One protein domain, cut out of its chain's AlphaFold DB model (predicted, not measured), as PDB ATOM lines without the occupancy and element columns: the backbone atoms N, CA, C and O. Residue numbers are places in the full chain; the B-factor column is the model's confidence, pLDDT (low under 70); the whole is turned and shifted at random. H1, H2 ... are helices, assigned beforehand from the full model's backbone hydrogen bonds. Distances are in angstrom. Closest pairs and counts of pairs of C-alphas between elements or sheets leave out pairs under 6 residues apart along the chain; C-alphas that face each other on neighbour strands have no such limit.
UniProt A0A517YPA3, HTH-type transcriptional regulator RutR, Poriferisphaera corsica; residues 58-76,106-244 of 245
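This is residues 58 to 76 and 106 to 244 of the 245 residues of the protein "HTH-type transcriptional regulator RutR" of Poriferisphaera corsica (UniProt A0A517YPA3). Three helices, H3, H6 and H7, stand side by side as a triangular bundle, and the long H5 crosses one end of it, over the beginnings of H3 and H6. H1 runs nearly parallel to H5, the same way, and crosses H3, the short H4 folds with H5 into a hairpin, and H2 is a small piece beside H7. The 158 printed residues have seven named helices, H1 to H7 in chain order, and no named strand, and the class is all helix. The whole is compact, with a radius of gyration of the C-alphas of 16.2 A, and spans 46 by 38 by 25 A.

H1, residues 58 to 76, begins with C-alpha 58 at (-26.727, -0.005, -3.067) and measures 27.7 A. After the cut come H2, residues 113 to 121, and H3, residues 126 to 142, 24.8 A long. H4 is residues 151 to 158. H5, residues 165 to 187, is the longest helix at 32.8 A; its C-alpha 165 is at (-38.746, -2.064, -10.755). H6, residues 193 to 214, measures 31.0 A. H7, residues 226 to 242, measures 24.4 A and ends with C-alpha 242 at (-11.123, -2.672, -33.860).

H3 is the hub, touching H1, H5, H6 and H7. H6 and H7 form a helical hairpin at a shallow tilt of 13 degrees, opposite ways, with C-alphas 207 and 227 closest at 5.0 A. H3 touches H7 at a shallow tilt of 16 degrees, opposite ways; the closest C-alphas, of Cys 139 and Gly 228, are 4.9 A apart. With residues 135 to 142 alone H3 touches H6, the same way at 14 degrees, a shallow tilt; C-alphas 142 and 211 are closest at 6.5 A. H5 touches H6 at a steep tilt of 56 degrees, C-alphas 182 and 197 being closest at 4.9 A. It touches H3 at a steep tilt of 41 degrees, with C-alphas 127 and 184 closest at 4.1 A. H4 and H5 are a helical hairpin, with C-alphas 152 and 170 closest at 4.8 A. H1 touches H3 with residues 67 to 75 alone, at a steep tilt of 56 degrees; C-alphas 71 and 130 are closest at 4.4 A. H1 is close to but not clearly touching H5. H2 touches H7, C-alphas 113 and 236 being closest at 7.2 A. In H1 to H7 every O i to N i+4 pair is within hydrogen-bond range.

The two C-alphas farthest apart, of Gly 109 and Cys 164, are 50.1 A apart. Residues 77 to 105 are not printed, and C-alphas 76 and 106 are 21.4 A apart across the cut. The link from H6 to H7 is long. Mean pLDDT of the printed part is 84.1, with residues 106 to 124 and 215 to 225 under 70.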
ATOM      1  N   GLN A  58     -27.942  -0.081  -3.868       96.81
ATOM      2  CA  GLN A  58     -26.727  -0.005  -3.067       96.81
ATOM      3  C   GLN A  58     -25.599  -0.855  -3.662       96.81
ATOM      4  O   GLN A  58     -24.456  -0.405  -3.727       96.81
ATOM      5  N   ARG A  59     -25.912  -2.066  -4.135       96.00
ATOM      6  CA  ARG A  59     -24.925  -2.931  -4.784       96.00
ATOM      7  C   ARG A  59     -24.379  -2.307  -6.069       96.00
ATOM      8  O   ARG A  59     -23.193  -2.461  -6.342       96.00
ATOM      9  N   ASP A  60     -25.214  -1.603  -6.835       96.31
ATOM     10  CA  ASP A  60     -24.795  -0.884  -8.046       96.31
ATOM     11  C   ASP A  60     -23.823   0.247  -7.706       96.31
ATOM     12  O   ASP A  60     -22.792   0.380  -8.362       96.31
ATOM     13  N   GLU A  61     -24.107   1.011  -6.649       95.12
ATOM     14  CA  GLU A  61     -23.216   2.067  -6.160       95.12
ATOM     15  C   GLU A  61     -21.841   1.511  -5.781       95.12
ATOM     16  O   GLU A  61     -20.825   1.933  -6.331       95.12
ATOM     17  N   GLN A  62     -21.822   0.489  -4.919       93.31
ATOM     18  CA  GLN A  62     -20.591  -0.176  -4.489       93.31
ATOM     19  C   GLN A  62     -19.805  -0.735  -5.677       93.31
ATOM     20  O   GLN A  62     -18.586  -0.589  -5.750       93.31
ATOM     21  N   PHE A  63     -20.494  -1.380  -6.621       93.19
ATOM     22  CA  PHE A  63     -19.857  -1.896  -7.824       93.19
ATOM     23  C   PHE A  63     -19.235  -0.772  -8.651       93.19
ATOM     24  O   PHE A  63     -18.116  -0.923  -9.124       93.19
ATOM     25  N   ARG A  64     -19.925   0.358  -8.824       91.56
ATOM     26  CA  ARG A  64     -19.423   1.478  -9.625       91.56
ATOM     27  C   ARG A  64     -18.184   2.109  -9.006       91.56
ATOM     28  O   ARG A  64     -17.241   2.408  -9.733       91.56
ATOM     29  N   GLU A  65     -18.171   2.276  -7.689       92.06
ATOM     30  CA  GLU A  65     -16.999   2.764  -6.957       92.06
ATOM     31  C   GLU A  65     -15.800   1.825  -7.135       92.06
ATOM     32  O   GLU A  65     -14.714   2.269  -7.512       92.06
ATOM     33  N   LEU A  66     -16.007   0.518  -6.932       89.81
ATOM     34  CA  LEU A  66     -14.962  -0.494  -7.093       89.81
ATOM     35  C   LEU A  66     -14.471  -0.596  -8.540       89.81
ATOM     36  O   LEU A  66     -13.269  -0.681  -8.771       89.81
ATOM     37  N   MET A  67     -15.383  -0.541  -9.509       89.25
ATOM     38  CA  MET A  67     -15.072  -0.603 -10.934       89.25
ATOM     39  C   MET A  67     -14.232   0.597 -11.377       89.25
ATOM     40  O   MET A  67     -13.213   0.412 -12.039       89.25
ATOM     41  N   LEU A  68     -14.616   1.819 -10.994       87.44
ATOM     42  CA  LEU A  68     -13.860   3.025 -11.340       87.44
ATOM     43  C   LEU A  68     -12.475   3.022 -10.690       87.44
ATOM     44  O   LEU A  68     -11.480   3.267 -11.370       87.44
ATOM     45  N   LYS A  69     -12.406   2.676  -9.401       88.75
ATOM     46  CA  LYS A  69     -11.137   2.545  -8.682       88.75
ATOM     47  C   LYS A  69     -10.233   1.496  -9.336       88.75
ATOM     48  O   LYS A  69      -9.075   1.785  -9.618       88.75
ATOM     49  N   GLY A  70     -10.767   0.309  -9.622       86.50
ATOM     50  CA  GLY A  70     -10.024  -0.777 -10.260       86.50
ATOM     51  C   GLY A  70      -9.538  -0.419 -11.664       86.50
ATOM     52  O   GLY A  70      -8.436  -0.799 -12.046       86.50
ATOM     53  N   ALA A  71     -10.316   0.359 -12.420       84.94
ATOM     54  CA  ALA A  71      -9.916   0.838 -13.737       84.94
ATOM     55  C   ALA A  71      -8.722   1.808 -13.675       84.94
ATOM     56  O   ALA A  71      -7.815   1.712 -14.502       84.94
ATOM     57  N   ASP A  72      -8.696   2.717 -12.700       85.62
ATOM     58  CA  ASP A  72      -7.560   3.622 -12.507       85.62
ATOM     59  C   ASP A  72      -6.329   2.883 -11.954       85.62
ATOM     60  O   ASP A  72      -5.226   3.063 -12.465       85.62
ATOM     61  N   GLU A  73      -6.510   1.958 -11.007       86.75
ATOM     62  CA  GLU A  73      -5.425   1.094 -10.512       86.75
ATOM     63  C   GLU A  73      -4.840   0.196 -11.615       86.75
ATOM     64  O   GLU A  73      -3.643  -0.105 -11.615       86.75
ATOM     65  N   ALA A  74      -5.663  -0.229 -12.578       85.56
ATOM     66  CA  ALA A  74      -5.200  -0.991 -13.728       85.56
ATOM     67  C   ALA A  74      -4.250  -0.165 -14.600       85.56
ATOM     68  O   ALA A  74      -3.235  -0.697 -15.043       85.56
ATOM     69  N   ILE A  75      -4.517   1.129 -14.806       84.56
ATOM     70  CA  ILE A  75      -3.598   2.003 -15.548       84.56
ATOM     71  C   ILE A  75      -2.220   1.984 -14.895       84.56
ATOM     72  O   ILE A  75      -1.242   1.675 -15.574       84.56
ATOM     73  N   ASP A  76      -2.144   2.230 -13.586       84.44
ATOM     74  CA  ASP A  76      -0.870   2.264 -12.862       84.44
ATOM     75  C   ASP A  76      -0.143   0.910 -12.924       84.44
ATOM     76  O   ASP A  76       1.071   0.841 -13.155       84.44
ATOM     77  N   CYS A 106      -0.074 -15.674 -22.464       39.31
ATOM     78  CA  CYS A 106      -0.001 -16.113 -23.851       39.31
ATOM     79  C   CYS A 106       0.887 -17.360 -23.951       39.31
ATOM     80  O   CYS A 106       2.079 -17.273 -24.238       39.31
ATOM     81  N   GLU A 107       0.307 -18.544 -23.742       36.03
ATOM     82  CA  GLU A 107       0.979 -19.796 -24.094       36.03
ATOM     83  C   GLU A 107       1.196 -19.856 -25.617       36.03
ATOM     84  O   GLU A 107       0.245 -19.866 -26.399       36.03
ATOM     85  N   GLY A 108       2.462 -19.891 -26.049       40.28
ATOM     86  CA  GLY A 108       2.829 -20.291 -27.412       40.28
ATOM     87  C   GLY A 108       3.483 -19.243 -28.318       40.28
ATOM     88  O   GLY A 108       3.727 -19.563 -29.473       40.28
ATOM     89  N   GLY A 109       3.805 -18.029 -27.858       38.53
ATOM     90  CA  GLY A 109       4.746 -17.132 -28.563       38.53
ATOM     91  C   GLY A 109       4.360 -16.639 -29.975       38.53
ATOM     92  O   GLY A 109       5.153 -15.948 -30.609       38.53
ATOM     93  N   GLU A 110       3.162 -16.945 -30.482       40.19
ATOM     94  CA  GLU A 110       2.710 -16.551 -31.832       40.19
ATOM     95  C   GLU A 110       1.658 -15.428 -31.829       40.19
ATOM     96  O   GLU A 110       1.272 -14.896 -32.876       40.19
ATOM     97  N   CYS A 111       1.182 -15.015 -30.653       42.38
ATOM     98  CA  CYS A 111       0.160 -13.989 -30.559       42.38
ATOM     99  C   CYS A 111       0.793 -12.594 -30.607       42.38
ATOM    100  O   CYS A 111       1.250 -12.065 -29.600       42.38
ATOM    101  N   GLY A 112       0.726 -11.920 -31.757       49.16
ATOM    102  CA  GLY A 112       1.034 -10.483 -31.861       49.16
ATOM    103  C   GLY A 112       0.120  -9.556 -31.027       49.16
ATOM    104  O   GLY A 112      -0.024  -8.391 -31.387       49.16
ATOM    105  N   ALA A 113      -0.567 -10.060 -29.990       50.59
ATOM    106  CA  ALA A 113      -1.274  -9.266 -28.989       50.59
ATOM    107  C   ALA A 113      -0.308  -8.612 -27.997       50.59
ATOM    108  O   ALA A 113      -0.565  -7.472 -27.636       50.59
ATOM    109  N   ASP A 114       0.809  -9.245 -27.629       55.03
ATOM    110  CA  ASP A 114       1.772  -8.653 -26.683       55.03
ATOM    111  C   ASP A 114       2.451  -7.413 -27.274       55.03
ATOM    112  O   ASP A 114       2.547  -6.364 -26.637       55.03
ATOM    113  N   GLU A 115       2.855  -7.493 -28.544       60.22
ATOM    114  CA  GLU A 115       3.409  -6.357 -29.282       60.22
ATOM    115  C   GLU A 115       2.353  -5.271 -29.534       60.22
ATOM    116  O   GLU A 115       2.623  -4.088 -29.331       60.22
ATOM    117  N   TRP A 116       1.130  -5.665 -29.893       66.00
ATOM    118  CA  TRP A 116       0.031  -4.733 -30.142       66.00
ATOM    119  C   TRP A 116      -0.412  -3.991 -28.873       66.00
ATOM    120  O   TRP A 116      -0.545  -2.767 -28.890       66.00
ATOM    121  N   VAL A 117      -0.587  -4.698 -27.751       63.69
ATOM    122  CA  VAL A 117      -0.881  -4.086 -26.451       63.69
ATOM    123  C   VAL A 117       0.224  -3.092 -26.120       63.69
ATOM    124  O   VAL A 117      -0.085  -1.929 -25.863       63.69
ATOM    125  N   ARG A 118       1.501  -3.480 -26.251       63.59
ATOM    126  CA  ARG A 118       2.662  -2.601 -26.028       63.59
ATOM    127  C   ARG A 118       2.614  -1.312 -26.857       63.59
ATOM    128  O   ARG A 118       2.873  -0.234 -26.325       63.59
ATOM    129  N   GLU A 119       2.264  -1.395 -28.138       64.19
ATOM    130  CA  GLU A 119       2.130  -0.228 -29.024       64.19
ATOM    131  C   GLU A 119       0.989   0.708 -28.607       64.19
ATOM    132  O   GLU A 119       1.133   1.933 -28.663       64.19
ATOM    133  N   MET A 120      -0.133   0.154 -28.139       63.38
ATOM    134  CA  MET A 120      -1.250   0.938 -27.596       63.38
ATOM    135  C   MET A 120      -0.907   1.579 -26.244       63.38
ATOM    136  O   MET A 120      -1.406   2.659 -25.919       63.38
ATOM    137  N   SER A 121      -0.010   0.941 -25.494       59.44
ATOM    138  CA  SER A 121       0.392   1.312 -24.138       59.44
ATOM    139  C   SER A 121       1.270   2.558 -24.047       59.44
ATOM    140  O   SER A 121       1.368   3.160 -22.979       59.44
ATOM    141  N   LEU A 122       1.953   2.939 -25.135       56.88
ATOM    142  CA  LEU A 122       2.846   4.100 -25.159       56.88
ATOM    143  C   LEU A 122       2.019   5.400 -25.150       56.88
ATOM    144  O   LEU A 122       1.772   6.032 -26.178       56.88
ATOM    145  N   GLY A 123       1.550   5.772 -23.956       54.53
ATOM    146  CA  GLY A 123       1.035   7.088 -23.569       54.53
ATOM    147  C   GLY A 123      -0.304   7.546 -24.160       54.53
ATOM    148  O   GLY A 123      -0.803   8.580 -23.727       54.53
ATOM    149  N   ARG A 124      -0.904   6.842 -25.133       58.53
ATOM    150  CA  ARG A 124      -2.039   7.387 -25.914       58.53
ATOM    151  C   ARG A 124      -3.368   6.630 -25.837       58.53
ATOM    152  O   ARG A 124      -4.336   7.131 -26.396       58.53
ATOM    153  N   ARG A 125      -3.459   5.460 -25.185       75.44
ATOM    154  CA  ARG A 125      -4.693   4.635 -25.192       75.44
ATOM    155  C   ARG A 125      -5.056   4.048 -23.817       75.44
ATOM    156  O   ARG A 125      -5.290   2.847 -23.698       75.44
ATOM    157  N   LYS A 126      -5.132   4.882 -22.770       83.19
ATOM    158  CA  LYS A 126      -5.453   4.448 -21.388       83.19
ATOM    159  C   LYS A 126      -6.771   3.672 -21.264       83.19
ATOM    160  O   LYS A 126      -6.880   2.801 -20.406       83.19
ATOM    161  N   GLY A 127      -7.726   3.911 -22.167       90.25
ATOM    162  CA  GLY A 127      -8.970   3.144 -22.240       90.25
ATOM    163  C   GLY A 127      -8.765   1.629 -22.400       90.25
ATOM    164  O   GLY A 127      -9.523   0.856 -21.822       90.25
ATOM    165  N   VAL A 128      -7.700   1.181 -23.082       89.00
ATOM    166  CA  VAL A 128      -7.380  -0.257 -23.193       89.00
ATOM    167  C   VAL A 128      -7.087  -0.854 -21.815       89.00
ATOM    168  O   VAL A 128      -7.615  -1.912 -21.482       89.00
ATOM    169  N   TRP A 129      -6.321  -0.151 -20.976       88.00
ATOM    170  CA  TRP A 129      -6.004  -0.603 -19.619       88.00
ATOM    171  C   TRP A 129      -7.210  -0.640 -18.705       88.00
ATOM    172  O   TRP A 129      -7.355  -1.585 -17.938       88.00
ATOM    173  N   ARG A 130      -8.111   0.336 -18.826       92.06
ATOM    174  CA  ARG A 130      -9.362   0.332 -18.068       92.06
ATOM    175  C   ARG A 130     -10.271  -0.835 -18.464       92.06
ATOM    176  O   ARG A 130     -10.901  -1.425 -17.593       92.06
ATOM    177  N   ILE A 131     -10.319  -1.193 -19.752       93.88
ATOM    178  CA  ILE A 131     -11.074  -2.368 -20.221       93.88
ATOM    179  C   ILE A 131     -10.449  -3.648 -19.670       93.88
ATOM    180  O   ILE A 131     -11.158  -4.446 -19.068       93.88
ATOM    181  N   ILE A 132      -9.138  -3.842 -19.833       90.88
ATOM    182  CA  ILE A 132      -8.455  -5.049 -19.337       90.88
ATOM    183  C   ILE A 132      -8.579  -5.146 -17.811       90.88
ATOM    184  O   ILE A 132      -8.920  -6.203 -17.292       90.88
ATOM    185  N   GLY A 133      -8.406  -4.030 -17.103       90.38
ATOM    186  CA  GLY A 133      -8.590  -3.945 -15.658       90.38
ATOM    187  C   GLY A 133      -9.988  -4.338 -15.192       90.38
ATOM    188  O   GLY A 133     -10.126  -4.937 -14.129       90.38
ATOM    189  N   LEU A 134     -11.026  -4.063 -15.993       93.56
ATOM    190  CA  LEU A 134     -12.377  -4.535 -15.702       93.56
ATOM    191  C   LEU A 134     -12.470  -6.064 -15.778       93.56
ATOM    192  O   LEU A 134     -13.129  -6.657 -14.926       93.56
ATOM    193  N   PHE A 135     -11.828  -6.700 -16.761       92.50
ATOM    194  CA  PHE A 135     -11.772  -8.163 -16.835       92.50
ATOM    195  C   PHE A 135     -10.968  -8.746 -15.669       92.50
ATOM    196  O   PHE A 135     -11.475  -9.638 -15.000       92.50
ATOM    197  N   ASP A 136      -9.797  -8.185 -15.348       88.38
ATOM    198  CA  ASP A 136      -8.987  -8.622 -14.197       88.38
ATOM    199  C   ASP A 136      -9.763  -8.529 -12.877       88.38
ATOM    200  O   ASP A 136      -9.692  -9.422 -12.036       88.38
ATOM    201  N   PHE A 137     -10.519  -7.441 -12.691       89.44
ATOM    202  CA  PHE A 137     -11.384  -7.266 -11.528       89.44
ATOM    203  C   PHE A 137     -12.409  -8.403 -11.416       89.44
ATOM    204  O   PHE A 137     -12.662  -8.891 -10.317       89.44
ATOM    205  N   HIS A 138     -12.976  -8.852 -12.539       89.94
ATOM    206  CA  HIS A 138     -13.906  -9.979 -12.539       89.94
ATOM    207  C   HIS A 138     -13.196 -11.314 -12.307       89.94
ATOM    208  O   HIS A 138     -13.722 -12.106 -11.535       89.94
ATOM    209  N   CYS A 139     -12.005 -11.541 -12.879       87.19
ATOM    210  CA  CYS A 139     -11.200 -12.732 -12.582       87.19
ATOM    211  C   CYS A 139     -10.967 -12.868 -11.071       87.19
ATOM    212  O   CYS A 139     -11.310 -13.893 -10.489       87.19
ATOM    213  N   GLY A 140     -10.504 -11.798 -10.414       86.38
ATOM    214  CA  GLY A 140     -10.301 -11.801  -8.962       86.38
ATOM    215  C   GLY A 140     -11.596 -12.017  -8.170       86.38
ATOM    216  O   GLY A 140     -11.596 -12.743  -7.181       86.38
ATOM    217  N   TRP A 141     -12.717 -11.444  -8.621       88.75
ATOM    218  CA  TRP A 141     -14.025 -11.661  -7.992       88.75
ATOM    219  C   TRP A 141     -14.516 -13.116  -8.114       88.75
ATOM    220  O   TRP A 141     -15.206 -13.598  -7.217       88.75
ATOM    221  N   PHE A 142     -14.168 -13.831  -9.189       88.69
ATOM    222  CA  PHE A 142     -14.563 -15.235  -9.391       88.69
ATOM    223  C   PHE A 142     -13.850 -16.202  -8.439       88.69
ATOM    224  O   PHE A 142     -14.388 -17.268  -8.141       88.69
ATOM    225  N   GLU A 143     -12.667 -15.827  -7.954       83.88
ATOM    226  CA  GLU A 143     -11.863 -16.615  -7.013       83.88
ATOM    227  C   GLU A 143     -12.293 -16.427  -5.548       83.88
ATOM    228  O   GLU A 143     -11.852 -17.165  -4.664       83.88
ATOM    229  N   GLU A 144     -13.160 -15.454  -5.253       85.62
ATOM    230  CA  GLU A 144     -13.648 -15.235  -3.894       85.62
ATOM    231  C   GLU A 144     -14.513 -16.414  -3.419       85.62
ATOM    232  O   GLU A 144     -15.467 -16.813  -4.084       85.62
ATOM    233  N   GLU A 145     -14.281 -16.902  -2.193       81.62
ATOM    234  CA  GLU A 145     -15.085 -17.982  -1.579       81.62
ATOM    235  C   GLU A 145     -16.596 -17.688  -1.561       81.62
ATOM    236  O   GLU A 145     -17.430 -18.589  -1.480       81.62
ATOM    237  N   GLN A 146     -16.950 -16.403  -1.580       81.75
ATOM    238  CA  GLN A 146     -18.316 -15.905  -1.482       81.75
ATOM    239  C   GLN A 146     -18.968 -15.711  -2.863       81.75
ATOM    240  O   GLN A 146     -20.091 -15.207  -2.937       81.75
ATOM    241  N   PHE A 147     -18.277 -16.038  -3.957       87.75
ATOM    242  CA  PHE A 147     -18.769 -15.824  -5.310       87.75
ATOM    243  C   PHE A 147     -20.034 -16.653  -5.593       87.75
ATOM    244  O   PHE A 147     -20.056 -17.877  -5.470       87.75
ATOM    245  N   SER A 148     -21.114 -15.975  -5.995       88.00
ATOM    246  CA  SER A 148     -22.414 -16.589  -6.315       88.00
ATOM    247  C   SER A 148     -23.009 -16.066  -7.631       88.00
ATOM    248  O   SER A 148     -24.218 -16.163  -7.878       88.00
ATOM    249  N   GLY A 149     -22.152 -15.514  -8.493       91.62
ATOM    250  CA  GLY A 149     -22.542 -14.858  -9.735       91.62
ATOM    251  C   GLY A 149     -23.084 -13.442  -9.547       91.62
ATOM    252  O   GLY A 149     -23.040 -12.848  -8.472       91.62
ATOM    253  N   CYS A 150     -23.591 -12.842 -10.624       94.81
ATOM    254  CA  CYS A 150     -24.027 -11.446 -10.596       94.81
ATOM    255  C   CYS A 150     -25.416 -11.295  -9.969       94.81
ATOM    256  O   CYS A 150     -26.414 -11.794 -10.492       94.81
ATOM    257  N   MET A 151     -25.495 -10.485  -8.909       95.50
ATOM    258  CA  MET A 151     -26.747 -10.163  -8.216       95.50
ATOM    259  C   MET A 151     -27.846  -9.647  -9.165       95.50
ATOM    260  O   MET A 151     -29.014  -9.982  -8.990       95.50
ATOM    261  N   PHE A 152     -27.485  -8.881 -10.197       97.00
ATOM    262  CA  PHE A 152     -28.426  -8.314 -11.172       97.00
ATOM    263  C   PHE A 152     -28.918  -9.336 -12.208       97.00
ATOM    264  O   PHE A 152     -30.082  -9.286 -12.614       97.00
ATOM    265  N   ILE A 153     -28.061 -10.282 -12.612       95.62
ATOM    266  CA  ILE A 153     -28.458 -11.414 -13.467       95.62
ATOM    267  C   ILE A 153     -29.426 -12.305 -12.682       95.62
ATOM    268  O   ILE A 153     -30.529 -12.585 -13.151       95.62
ATOM    269  N   ASN A 154     -29.065 -12.646 -11.442       94.88
ATOM    270  CA  ASN A 154     -29.897 -13.444 -10.545       94.88
ATOM    271  C   ASN A 154     -31.245 -12.759 -10.246       94.88
ATOM    272  O   ASN A 154     -32.281 -13.422 -10.230       94.88
ATOM    273  N   ALA A 155     -31.263 -11.433 -10.062       94.81
ATOM    274  CA  ALA A 155     -32.500 -10.670  -9.887       94.81
ATOM    275  C   ALA A 155     -33.388 -10.744 -11.136       94.81
ATOM    276  O   ALA A 155     -34.583 -11.000 -11.037       94.81
ATOM    277  N   SER A 156     -32.798 -10.590 -12.322       93.94
ATOM    278  CA  SER A 156     -33.538 -10.659 -13.586       93.94
ATOM    279  C   SER A 156     -34.129 -12.046 -13.853       93.94
ATOM    280  O   SER A 156     -35.186 -12.140 -14.465       93.94
ATOM    281  N   ALA A 157     -33.469 -13.107 -13.381       92.25
ATOM    282  CA  ALA A 157     -33.979 -14.474 -13.454       92.25
ATOM    283  C   ALA A 157     -35.071 -14.763 -12.407       92.25
ATOM    284  O   ALA A 157     -35.937 -15.602 -12.635       92.25
ATOM    285  N   ALA A 158     -35.037 -14.085 -11.256       92.38
ATOM    286  CA  ALA A 158     -36.027 -14.263 -10.201       92.38
ATOM    287  C   ALA A 158     -37.346 -13.522 -10.496       92.38
ATOM    288  O   ALA A 158     -38.419 -14.028 -10.184       92.38
ATOM    289  N   TYR A 159     -37.309 -12.338 -11.097       92.81
ATOM    290  CA  TYR A 159     -38.514 -11.528 -11.288       92.81
ATOM    291  C   TYR A 159     -39.048 -11.661 -12.719       92.81
ATOM    292  O   TYR A 159     -38.441 -11.162 -13.659       92.81
ATOM    293  N   GLU A 160     -40.189 -12.332 -12.899       89.06
ATOM    294  CA  GLU A 160     -40.728 -12.653 -14.233       89.06
ATOM    295  C   GLU A 160     -41.208 -11.413 -15.002       89.06
ATOM    296  O   GLU A 160     -40.926 -11.271 -16.196       89.06
ATOM    297  N   ASP A 161     -41.892 -10.488 -14.321       90.94
ATOM    298  CA  ASP A 161     -42.449  -9.287 -14.945       90.94
ATOM    299  C   ASP A 161     -41.340  -8.358 -15.460       90.94
ATOM    300  O   ASP A 161     -40.567  -7.784 -14.695       90.94
ATOM    301  N   ALA A 162     -41.282  -8.173 -16.779       85.94
ATOM    302  CA  ALA A 162     -40.312  -7.297 -17.426       85.94
ATOM    303  C   ALA A 162     -40.485  -5.814 -17.075       85.94
ATOM    304  O   ALA A 162     -39.527  -5.055 -17.225       85.94
ATOM    305  N   GLY A 163     -41.676  -5.409 -16.627       90.12
ATOM    306  CA  GLY A 163     -41.977  -4.047 -16.203       90.12
ATOM    307  C   GLY A 163     -41.648  -3.752 -14.739       90.12
ATOM    308  O   GLY A 163     -41.709  -2.585 -14.352       90.12
ATOM    309  N   CYS A 164     -41.299  -4.761 -13.928       94.25
ATOM    310  CA  CYS A 164     -41.062  -4.546 -12.502       94.25
ATOM    311  C   CYS A 164     -39.814  -3.692 -12.244       94.25
ATOM    312  O   CYS A 164     -38.834  -3.698 -13.002       94.25
ATOM    313  N   GLU A 165     -39.827  -2.977 -11.120       96.19
ATOM    314  CA  GLU A 165     -38.746  -2.064 -10.755       96.19
ATOM    315  C   GLU A 165     -37.414  -2.806 -10.578       96.19
ATOM    316  O   GLU A 165     -36.370  -2.314 -11.008       96.19
ATOM    317  N   VAL A 166     -37.450  -4.033 -10.050       95.88
ATOM    318  CA  VAL A 166     -36.267  -4.887  -9.873       95.88
ATOM    319  C   VAL A 166     -35.531  -5.127 -11.193       95.88
ATOM    320  O   VAL A 166     -34.314  -4.923 -11.275       95.88
ATOM    321  N   ARG A 167     -36.257  -5.500 -12.254       95.25
ATOM    322  CA  ARG A 167     -35.671  -5.661 -13.594       95.25
ATOM    323  C   ARG A 167     -35.228  -4.330 -14.191       95.25
ATOM    324  O   ARG A 167     -34.218  -4.292 -14.895       95.25
ATOM    325  N   GLY A 168     -35.919  -3.240 -13.860       97.00
ATOM    326  CA  GLY A 168     -35.496  -1.878 -14.184       97.00
ATOM    327  C   GLY A 168     -34.099  -1.548 -13.647       97.00
ATOM    328  O   GLY A 168     -33.226  -1.148 -14.424       97.00
ATOM    329  N   VAL A 169     -33.854  -1.785 -12.350       97.50
ATOM    330  CA  VAL A 169     -32.542  -1.559 -11.713       97.50
ATOM    331  C   VAL A 169     -31.466  -2.455 -12.326       97.50
ATOM    332  O   VAL A 169     -30.385  -1.974 -12.664       97.50
ATOM    333  N   ALA A 170     -31.758  -3.741 -12.538       96.31
ATOM    334  CA  ALA A 170     -30.805  -4.669 -13.149       96.31
ATOM    335  C   ALA A 170     -30.404  -4.259 -14.577       96.31
ATOM    336  O   ALA A 170     -29.222  -4.285 -14.928       96.31
ATOM    337  N   SER A 171     -31.368  -3.817 -15.389       96.00
ATOM    338  CA  SER A 171     -31.105  -3.303 -16.736       96.00
ATOM    339  C   SER A 171     -30.299  -2.000 -16.716       96.00
ATOM    340  O   SER A 171     -29.438  -1.776 -17.567       96.00
ATOM    341  N   GLU A 172     -30.564  -1.107 -15.761       96.62
ATOM    342  CA  GLU A 172     -29.798   0.128 -15.592       96.62
ATOM    343  C   GLU A 172     -28.333  -0.141 -15.237       96.62
ATOM    344  O   GLU A 172     -27.447   0.417 -15.887       96.62
ATOM    345  N   HIS A 173     -28.077  -1.054 -14.298       96.38
ATOM    346  CA  HIS A 173     -26.728  -1.490 -13.939       96.38
ATOM    347  C   HIS A 173     -25.944  -1.989 -15.165       96.38
ATOM    348  O   HIS A 173     -24.855  -1.494 -15.464       96.38
ATOM    349  N   LYS A 174     -26.527  -2.905 -15.954       95.06
ATOM    350  CA  LYS A 174     -25.876  -3.423 -17.173       95.06
ATOM    351  C   LYS A 174     -25.622  -2.330 -18.211       95.06
ATOM    352  O   LYS A 174     -24.548  -2.275 -18.807       95.06
ATOM    353  N   ARG A 175     -26.552  -1.383 -18.378       96.25
ATOM    354  CA  ARG A 175     -26.342  -0.213 -19.251       96.25
ATOM    355  C   ARG A 175     -25.205   0.685 -18.766       96.25
ATOM    356  O   ARG A 175     -24.522   1.281 -19.596       96.25
ATOM    357  N   THR A 176     -24.987   0.795 -17.458       96.00
ATOM    358  CA  THR A 176     -23.854   1.541 -16.893       96.00
ATOM    359  C   THR A 176     -22.519   0.875 -17.222       96.00
ATOM    360  O   THR A 176     -21.600   1.580 -17.637       96.00
ATOM    361  N   VAL A 177     -22.429  -0.457 -17.153       96.00
ATOM    362  CA  VAL A 177     -21.230  -1.212 -17.572       96.00
ATOM    363  C   VAL A 177     -20.937  -1.014 -19.062       96.00
ATOM    364  O   VAL A 177     -19.827  -0.630 -19.426       96.00
ATOM    365  N   VAL A 178     -21.943  -1.172 -19.929       98.12
ATOM    366  CA  VAL A 178     -21.789  -0.941 -21.380       98.12
ATOM    367  C   VAL A 178     -21.360   0.499 -21.670       98.12
ATOM    368  O   VAL A 178     -20.479   0.733 -22.495       98.12
ATOM    369  N   ARG A 179     -21.933   1.488 -20.970       97.75
ATOM    370  CA  ARG A 179     -21.547   2.900 -21.122       97.75
ATOM    371  C   ARG A 179     -20.095   3.135 -20.719       97.75
ATOM    372  O   ARG A 179     -19.394   3.852 -21.427       97.75
ATOM    373  N   PHE A 180     -19.651   2.538 -19.614       96.69
ATOM    374  CA  PHE A 180     -18.254   2.597 -19.199       96.69
ATOM    375  C   PHE A 180     -17.341   2.027 -20.291       96.69
ATOM    376  O   PHE A 180     -16.459   2.741 -20.760       96.69
ATOM    377  N   LEU A 181     -17.609   0.804 -20.762       97.75
ATOM    378  CA  LEU A 181     -16.838   0.154 -21.826       97.75
ATOM    379  C   LEU A 181     -16.789   1.002 -23.101       97.75
ATOM    380  O   LEU A 181     -15.720   1.187 -23.671       97.75
ATOM    381  N   ARG A 182     -17.923   1.574 -23.518       98.31
ATOM    382  CA  ARG A 182     -17.989   2.454 -24.690       98.31
ATOM    383  C   ARG A 182     -17.081   3.670 -24.539       98.31
ATOM    384  O   ARG A 182     -16.316   3.953 -25.456       98.31
ATOM    385  N   ASN A 183     -17.130   4.343 -23.389       96.38
ATOM    386  CA  ASN A 183     -16.266   5.492 -23.115       96.38
ATOM    387  C   ASN A 183     -14.782   5.088 -23.177       96.38
ATOM    388  O   ASN A 183     -13.966   5.834 -23.711       96.38
ATOM    389  N   GLN A 184     -14.435   3.889 -22.694       95.31
ATOM    390  CA  GLN A 184     -13.066   3.382 -22.792       95.31
ATOM    391  C   GLN A 184     -12.657   3.057 -24.232       95.31
ATOM    392  O   GLN A 184     -11.529   3.343 -24.629       95.31
ATOM    393  N   CYS A 185     -13.562   2.501 -25.040       95.12
ATOM    394  CA  CYS A 185     -13.313   2.286 -26.463       95.12
ATOM    395  C   CYS A 185     -13.098   3.612 -27.212       95.12
ATOM    396  O   CYS A 185     -12.223   3.683 -28.073       95.12
ATOM    397  N   GLU A 186     -13.864   4.654 -26.875       94.62
ATOM    398  CA  GLU A 186     -13.714   6.010 -27.424       94.62
ATOM    399  C   GLU A 186     -12.374   6.639 -27.022       94.62
ATOM    400  O   GLU A 186     -11.640   7.115 -27.886       94.62
ATOM    401  N   GLU A 187     -12.009   6.578 -25.736       91.00
ATOM    402  CA  GLU A 187     -10.715   7.062 -25.230       91.00
ATOM    403  C   GLU A 187      -9.537   6.318 -25.876       91.00
ATOM    404  O   GLU A 187      -8.500   6.905 -26.180       91.00
ATOM    405  N   ALA A 188      -9.705   5.022 -26.139       90.25
ATOM    406  CA  ALA A 188      -8.733   4.207 -26.852       90.25
ATOM    407  C   ALA A 188      -8.769   4.399 -28.381       90.25
ATOM    408  O   ALA A 188      -7.981   3.769 -29.086       90.25
ATOM    409  N   GLY A 189      -9.653   5.234 -28.935       90.75
ATOM    410  CA  GLY A 189      -9.762   5.443 -30.382       90.75
ATOM    411  C   GLY A 189     -10.016   4.149 -31.164       90.75
ATOM    412  O   GLY A 189      -9.432   3.953 -32.231       90.75
ATOM    413  N   LEU A 190     -10.811   3.234 -30.603       91.75
ATOM    414  CA  LEU A 190     -11.196   1.974 -31.242       91.75
ATOM    415  C   LEU A 190     -12.393   2.200 -32.172       91.75
ATOM    416  O   LEU A 190     -13.314   2.957 -31.854       91.75
ATOM    417  N   ARG A 191     -12.408   1.527 -33.327       93.44
ATOM    418  CA  ARG A 191     -13.519   1.640 -34.284       93.44
ATOM    419  C   ARG A 191     -14.800   1.036 -33.712       93.44
ATOM    420  O   ARG A 191     -14.774   0.021 -33.022       93.44
ATOM    421  N   ASN A 192     -15.938   1.622 -34.088       96.19
ATOM    422  CA  ASN A 192     -17.278   1.167 -33.699       96.19
ATOM    423  C   ASN A 192     -17.452   0.970 -32.173       96.19
ATOM    424  O   ASN A 192     -17.895  -0.104 -31.755       96.19
ATOM    425  N   PRO A 193     -17.157   1.984 -31.334       96.94
ATOM    426  CA  PRO A 193     -17.115   1.837 -29.876       96.94
ATOM    427  C   PRO A 193     -18.432   1.325 -29.280       96.94
ATOM    428  O   PRO A 193     -18.404   0.508 -28.366       96.94
ATOM    429  N   SER A 194     -19.586   1.718 -29.833       97.75
ATOM    430  CA  SER A 194     -20.889   1.185 -29.407       97.75
ATOM    431  C   SER A 194     -20.979  -0.331 -29.598       97.75
ATOM    432  O   SER A 194     -21.235  -1.052 -28.639       97.75
ATOM    433  N   ARG A 195     -20.691  -0.834 -30.808       97.88
ATOM    434  CA  ARG A 195     -20.741  -2.274 -31.104       97.88
ATOM    435  C   ARG A 195     -19.721  -3.046 -30.272       97.88
ATOM    436  O   ARG A 195     -20.054  -4.086 -29.713       97.88
ATOM    437  N   LEU A 196     -18.496  -2.529 -30.180       98.06
ATOM    438  CA  LEU A 196     -17.434  -3.172 -29.419       98.06
ATOM    439  C   LEU A 196     -17.793  -3.256 -27.930       98.06
ATOM    440  O   LEU A 196     -17.637  -4.315 -27.335       98.06
ATOM    441  N   SER A 197     -18.349  -2.193 -27.342       98.56
ATOM    442  CA  SER A 197     -18.763  -2.191 -25.932       98.56
ATOM    443  C   SER A 197     -19.826  -3.244 -25.609       98.56
ATOM    444  O   SER A 197     -19.760  -3.875 -24.557       98.56
ATOM    445  N   GLU A 198     -20.765  -3.492 -26.525       98.31
ATOM    446  CA  GLU A 198     -21.769  -4.549 -26.372       98.31
ATOM    447  C   GLU A 198     -21.135  -5.942 -26.460       98.31
ATOM    448  O   GLU A 198     -21.427  -6.798 -25.629       98.31
ATOM    449  N   GLN A 199     -20.222  -6.162 -27.413       98.56
ATOM    450  CA  GLN A 199     -19.494  -7.431 -27.538       98.56
ATOM    451  C   GLN A 199     -18.637  -7.718 -26.299       98.56
ATOM    452  O   GLN A 199     -18.658  -8.833 -25.783       98.56
ATOM    453  N   LEU A 200     -17.932  -6.707 -25.789       98.38
ATOM    454  CA  LEU A 200     -17.147  -6.804 -24.559       98.38
ATOM    455  C   LEU A 200     -18.037  -7.124 -23.349       98.38
ATOM    456  O   LEU A 200     -17.685  -7.989 -22.552       98.38
ATOM    457  N   ASN A 201     -19.209  -6.490 -23.231       98.12
ATOM    458  CA  ASN A 201     -20.150  -6.800 -22.154       98.12
ATOM    459  C   ASN A 201     -20.719  -8.222 -22.266       98.12
ATOM    460  O   ASN A 201     -20.902  -8.876 -21.248       98.12
ATOM    461  N   ILE A 202     -20.980  -8.723 -23.479       98.19
ATOM    462  CA  ILE A 202     -21.423 -10.112 -23.684       98.19
ATOM    463  C   ILE A 202     -20.353 -11.100 -23.205       98.19
ATOM    464  O   ILE A 202     -20.693 -12.075 -22.542       98.19
ATOM    465  N   LEU A 203     -19.075 -10.845 -23.505       98.06
ATOM    466  CA  LEU A 203     -17.972 -11.670 -23.000       98.06
ATOM    467  C   LEU A 203     -17.905 -11.639 -21.472       98.06
ATOM    468  O   LEU A 203     -17.740 -12.683 -20.850       98.06
ATOM    469  N   LEU A 204     -18.084 -10.460 -20.873       96.00
ATOM    470  CA  LEU A 204     -18.087 -10.294 -19.424       96.00
ATOM    471  C   LEU A 204     -19.246 -11.051 -18.763       96.00
ATOM    472  O   LEU A 204     -19.028 -11.844 -17.853       96.00
ATOM    473  N   ASP A 205     -20.473 -10.857 -19.249       96.94
ATOM    474  CA  ASP A 205     -21.658 -11.550 -18.741       96.94
ATOM    475  C   ASP A 205     -21.552 -13.068 -18.942       96.94
ATOM    476  O   ASP A 205     -21.916 -13.836 -18.051       96.94
ATOM    477  N   GLY A 206     -21.005 -13.499 -20.082       96.12
ATOM    478  CA  GLY A 206     -20.718 -14.901 -20.367       96.12
ATOM    479  C   GLY A 206     -19.722 -15.503 -19.378       96.12
ATOM    480  O   GLY A 206     -19.986 -16.578 -18.847       96.12
ATOM    481  N   ALA A 207     -18.631 -14.795 -19.075       94.00
ATOM    482  CA  ALA A 207     -17.638 -15.232 -18.095       94.00
ATOM    483  C   ALA A 207     -18.236 -15.358 -16.691       94.00
ATOM    484  O   ALA A 207     -18.038 -16.370 -16.030       94.00
ATOM    485  N   ILE A 208     -19.035 -14.373 -16.265       94.12
ATOM    486  CA  ILE A 208     -19.724 -14.402 -14.967       94.12
ATOM    487  C   ILE A 208     -20.608 -15.647 -14.850       94.12
ATOM    488  O   ILE A 208     -20.587 -16.328 -13.826       94.12
ATOM    489  N   VAL A 209     -21.408 -15.933 -15.881       94.12
ATOM    490  CA  VAL A 209     -22.320 -17.084 -15.872       94.12
ATOM    491  C   VAL A 209     -21.547 -18.399 -15.952       94.12
ATOM    492  O   VAL A 209     -21.888 -19.330 -15.229       94.12
ATOM    493  N   ALA A 210     -20.500 -18.480 -16.777       91.69
ATOM    494  CA  ALA A 210     -19.639 -19.656 -16.862       91.69
ATOM    495  C   ALA A 210     -18.985 -19.956 -15.507       91.69
ATOM    496  O   ALA A 210     -19.172 -21.049 -14.981       91.69
ATOM    497  N   ALA A 211     -18.356 -18.957 -14.876       89.44
ATOM    498  CA  ALA A 211     -17.795 -19.078 -13.532       89.44
ATOM    499  C   ALA A 211     -18.846 -19.526 -12.504       89.44
ATOM    500  O   ALA A 211     -18.572 -20.388 -11.672       89.44
ATOM    501  N   GLN A 212     -20.066 -18.974 -12.559       89.44
ATOM    502  CA  GLN A 212     -21.146 -19.337 -11.636       89.44
ATOM    503  C   GLN A 212     -21.604 -20.793 -11.815       89.44
ATOM    504  O   GLN A 212     -21.942 -21.451 -10.835       89.44
ATOM    505  N   VAL A 213     -21.644 -21.294 -13.051       86.69
ATOM    506  CA  VAL A 213     -22.084 -22.663 -13.355       86.69
ATOM    507  C   VAL A 213     -20.978 -23.679 -13.065       86.69
ATOM    508  O   VAL A 213     -21.254 -24.722 -12.478       86.69
ATOM    509  N   GLU A 214     -19.740 -23.377 -13.448       78.88
ATOM    510  CA  GLU A 214     -18.581 -24.262 -13.289       78.88
ATOM    511  C   GLU A 214     -18.114 -24.319 -11.828       78.88
ATOM    512  O   GLU A 214     -17.920 -25.406 -11.285       78.88
ATOM    513  N   GLY A 215     -18.035 -23.168 -11.151       64.00
ATOM    514  CA  GLY A 215     -17.582 -23.061  -9.761       64.00
ATOM    515  C   GLY A 215     -18.538 -23.658  -8.719       64.00
ATOM    516  O   GLY A 215     -18.137 -23.876  -7.579       64.00
ATOM    517  N   GLN A 216     -19.790 -23.963  -9.083       54.97
ATOM    518  CA  GLN A 216     -20.757 -24.618  -8.186       54.97
ATOM    519  C   GLN A 216     -20.794 -26.150  -8.308       54.97
ATOM    520  O   GLN A 216     -21.516 -26.802  -7.547       54.97
ATOM    521  N   VAL A 217     -20.003 -26.751  -9.206       49.06
ATOM    522  CA  VAL A 217     -19.858 -28.211  -9.289       49.06
ATOM    523  C   VAL A 217     -18.618 -28.632  -8.505       49.06
ATOM    524  O   VAL A 217     -17.507 -28.704  -9.021       49.06
ATOM    525  N   SER A 218     -18.815 -28.933  -7.222       40.12
ATOM    526  CA  SER A 218     -17.789 -29.525  -6.365       40.12
ATOM    527  C   SER A 218     -17.224 -30.810  -6.987       40.12
ATOM    528  O   SER A 218     -17.954 -31.796  -7.108       40.12
ATOM    529  N   GLY A 219     -15.929 -30.810  -7.323       48.47
ATOM    530  CA  GLY A 219     -15.161 -32.036  -7.562       48.47
ATOM    531  C   GLY A 219     -14.399 -32.178  -8.881       48.47
ATOM    532  O   GLY A 219     -13.881 -33.268  -9.095       48.47
ATOM    533  N   ASN A 220     -14.285 -31.157  -9.739       41.88
ATOM    534  CA  ASN A 220     -13.473 -31.270 -10.957       41.88
ATOM    535  C   ASN A 220     -12.330 -30.253 -11.019       41.88
ATOM    536  O   ASN A 220     -12.486 -29.090 -10.671       41.88
ATOM    537  N   GLU A 221     -11.194 -30.742 -11.511       48.97
ATOM    538  CA  GLU A 221      -9.877 -30.110 -11.665       48.97
ATOM    539  C   GLU A 221      -9.833 -28.931 -12.664       48.97
ATOM    540  O   GLU A 221      -8.762 -28.588 -13.158       48.97
ATOM    541  N   ILE A 222     -10.971 -28.308 -12.988       50.22
ATOM    542  CA  ILE A 222     -11.021 -27.120 -13.850       50.22
ATOM    543  C   ILE A 222     -11.016 -25.908 -12.920       50.22
ATOM    544  O   ILE A 222     -11.942 -25.733 -12.128       50.22
ATOM    545  N   GLY A 223      -9.935 -25.128 -12.956       53.16
ATOM    546  CA  GLY A 223      -9.733 -23.990 -12.065       53.16
ATOM    547  C   GLY A 223     -10.912 -23.017 -12.111       53.16
ATOM    548  O   GLY A 223     -11.287 -22.529 -13.177       53.16
ATOM    549  N   MET A 224     -11.495 -22.717 -10.945       52.25
ATOM    550  CA  MET A 224     -12.362 -21.548 -10.778       52.25
ATOM    551  C   MET A 224     -11.550 -20.313 -11.193       52.25
ATOM    552  O   MET A 224     -10.641 -19.928 -10.469       52.25
ATOM    553  N   GLY A 225     -11.825 -19.741 -12.370       55.59
ATOM    554  CA  GLY A 225     -11.131 -18.540 -12.865       55.59
ATOM    555  C   GLY A 225     -10.883 -18.504 -14.377       55.59
ATOM    556  O   GLY A 225     -10.854 -17.420 -14.962       55.59
ATOM    557  N   ASP A 226     -10.813 -19.663 -15.040       74.38
ATOM    558  CA  ASP A 226     -10.450 -19.751 -16.463       74.38
ATOM    559  C   ASP A 226     -11.387 -18.946 -17.377       74.38
ATOM    560  O   ASP A 226     -10.950 -18.299 -18.327       74.38
ATOM    561  N   SER A 227     -12.692 -18.941 -17.092       87.19
ATOM    562  CA  SER A 227     -13.688 -18.238 -17.912       87.19
ATOM    563  C   SER A 227     -13.459 -16.724 -17.985       87.19
ATOM    564  O   SER A 227     -13.695 -16.122 -19.038       87.19
ATOM    565  N   GLY A 228     -12.953 -16.115 -16.908       87.31
ATOM    566  CA  GLY A 228     -12.551 -14.708 -16.886       87.31
ATOM    567  C   GLY A 228     -11.365 -14.446 -17.810       87.31
ATOM    568  O   GLY A 228     -11.424 -13.547 -18.655       87.31
ATOM    569  N   GLU A 229     -10.334 -15.288 -17.730       84.62
ATOM    570  CA  GLU A 229      -9.147 -15.189 -18.583       84.62
ATOM    571  C   GLU A 229      -9.470 -15.448 -20.062       84.62
ATOM    572  O   GLU A 229      -9.020 -14.707 -20.942       84.62
ATOM    573  N   TRP A 230     -10.330 -16.422 -20.374       89.69
ATOM    574  CA  TRP A 230     -10.789 -16.657 -21.747       89.69
ATOM    575  C   TRP A 230     -11.547 -15.454 -22.312       89.69
ATOM    576  O   TRP A 230     -11.311 -15.049 -23.456       89.69
ATOM    577  N   ALA A 231     -12.420 -14.841 -21.513       92.38
ATOM    578  CA  ALA A 231     -13.148 -13.645 -21.918       92.38
ATOM    579  C   ALA A 231     -12.217 -12.438 -22.109       92.38
ATOM    580  O   ALA A 231     -12.357 -11.715 -23.098       92.38
ATOM    581  N   LYS A 232     -11.218 -12.263 -21.235       90.12
ATOM    582  CA  LYS A 232     -10.167 -11.245 -21.369       90.12
ATOM    583  C   LYS A 232      -9.364 -11.426 -22.660       90.12
ATOM    584  O   LYS A 232      -9.176 -10.467 -23.411       90.12
ATOM    585  N   ARG A 233      -8.946 -12.655 -22.981       86.56
ATOM    586  CA  ARG A 233      -8.241 -12.969 -24.239       86.56
ATOM    587  C   ARG A 233      -9.107 -12.682 -25.465       86.56
ATOM    588  O   ARG A 233      -8.642 -12.045 -26.410       86.56
ATOM    589  N   ALA A 234     -10.376 -13.081 -25.443       91.75
ATOM    590  CA  ALA A 234     -11.312 -12.772 -26.524       91.75
ATOM    591  C   ALA A 234     -11.523 -11.253 -26.686       91.75
ATOM    592  O   ALA A 234     -11.530 -10.743 -27.809       91.75
ATOM    593  N   ALA A 235     -11.617 -10.510 -25.579       93.88
ATOM    594  CA  ALA A 235     -11.716  -9.054 -25.585       93.88
ATOM    595  C   ALA A 235     -10.490  -8.392 -26.231       93.88
ATOM    596  O   ALA A 235     -10.643  -7.487 -27.053       93.88
ATOM    597  N   LEU A 236      -9.281  -8.869 -25.924       89.31
ATOM    598  CA  LEU A 236      -8.043  -8.401 -26.555       89.31
ATOM    599  C   LEU A 236      -8.061  -8.598 -28.076       89.31
ATOM    600  O   LEU A 236      -7.683  -7.688 -28.816       89.31
ATOM    601  N   VAL A 237      -8.545  -9.748 -28.556       89.25
ATOM    602  CA  VAL A 237      -8.687 -10.014 -29.998       89.25
ATOM    603  C   VAL A 237      -9.654  -9.022 -30.651       89.25
ATOM    604  O   VAL A 237      -9.310  -8.426 -31.673       89.25
ATOM    605  N   LEU A 238     -10.823  -8.788 -30.043       92.75
ATOM    606  CA  LEU A 238     -11.812  -7.831 -30.555       92.75
ATOM    607  C   LEU A 238     -11.264  -6.399 -30.598       92.75
ATOM    608  O   LEU A 238     -11.434  -5.695 -31.593       92.75
ATOM    609  N   MET A 239     -10.575  -5.962 -29.541       91.12
ATOM    610  CA  MET A 239      -9.966  -4.631 -29.508       91.12
ATOM    611  C   MET A 239      -8.845  -4.496 -30.546       91.12
ATOM    612  O   MET A 239      -8.731  -3.450 -31.188       91.12
ATOM    613  N   ARG A 240      -8.061  -5.557 -30.777       86.81
ATOM    614  CA  ARG A 240      -7.027  -5.586 -31.820       86.81
ATOM    615  C   ARG A 240      -7.617  -5.450 -33.212       86.81
ATOM    616  O   ARG A 240      -7.082  -4.699 -34.023       86.81
ATOM    617  N   GLU A 241      -8.709  -6.146 -33.497       88.31
ATOM    618  CA  GLU A 241      -9.426  -5.996 -34.764       88.31
ATOM    619  C   GLU A 241      -9.992  -4.576 -34.921       88.31
ATOM    620  O   GLU A 241      -9.841  -3.950 -35.974       88.31
ATOM    621  N   ALA A 242     -10.575  -4.024 -33.858       90.50
ATOM    622  CA  ALA A 242     -11.123  -2.672 -33.860       90.50
ATOM    623  C   ALA A 242     -10.056  -1.575 -34.021       90.50
ATOM    624  O   ALA A 242     -10.395  -0.481 -34.469       90.50
ATOM    625  N   ALA A 243      -8.792  -1.859 -33.700       85.75
ATOM    626  CA  ALA A 243      -7.674  -0.922 -33.812       85.75
ATOM    627  C   ALA A 243      -6.959  -0.918 -35.176       85.75
ATOM    628  O   ALA A 243      -6.132  -0.037 -35.401       85.75
ATOM    629  N   ARG A 244      -7.228  -1.890 -36.061       82.44
ATOM    630  CA  ARG A 244      -6.675  -1.920 -37.431       82.44
ATOM    631  C   ARG A 244      -7.375  -0.883 -38.317       82.44
ATOM    632  O   ARG A 244      -8.555  -0.637 -38.097       82.44
TER     633      ARG A 244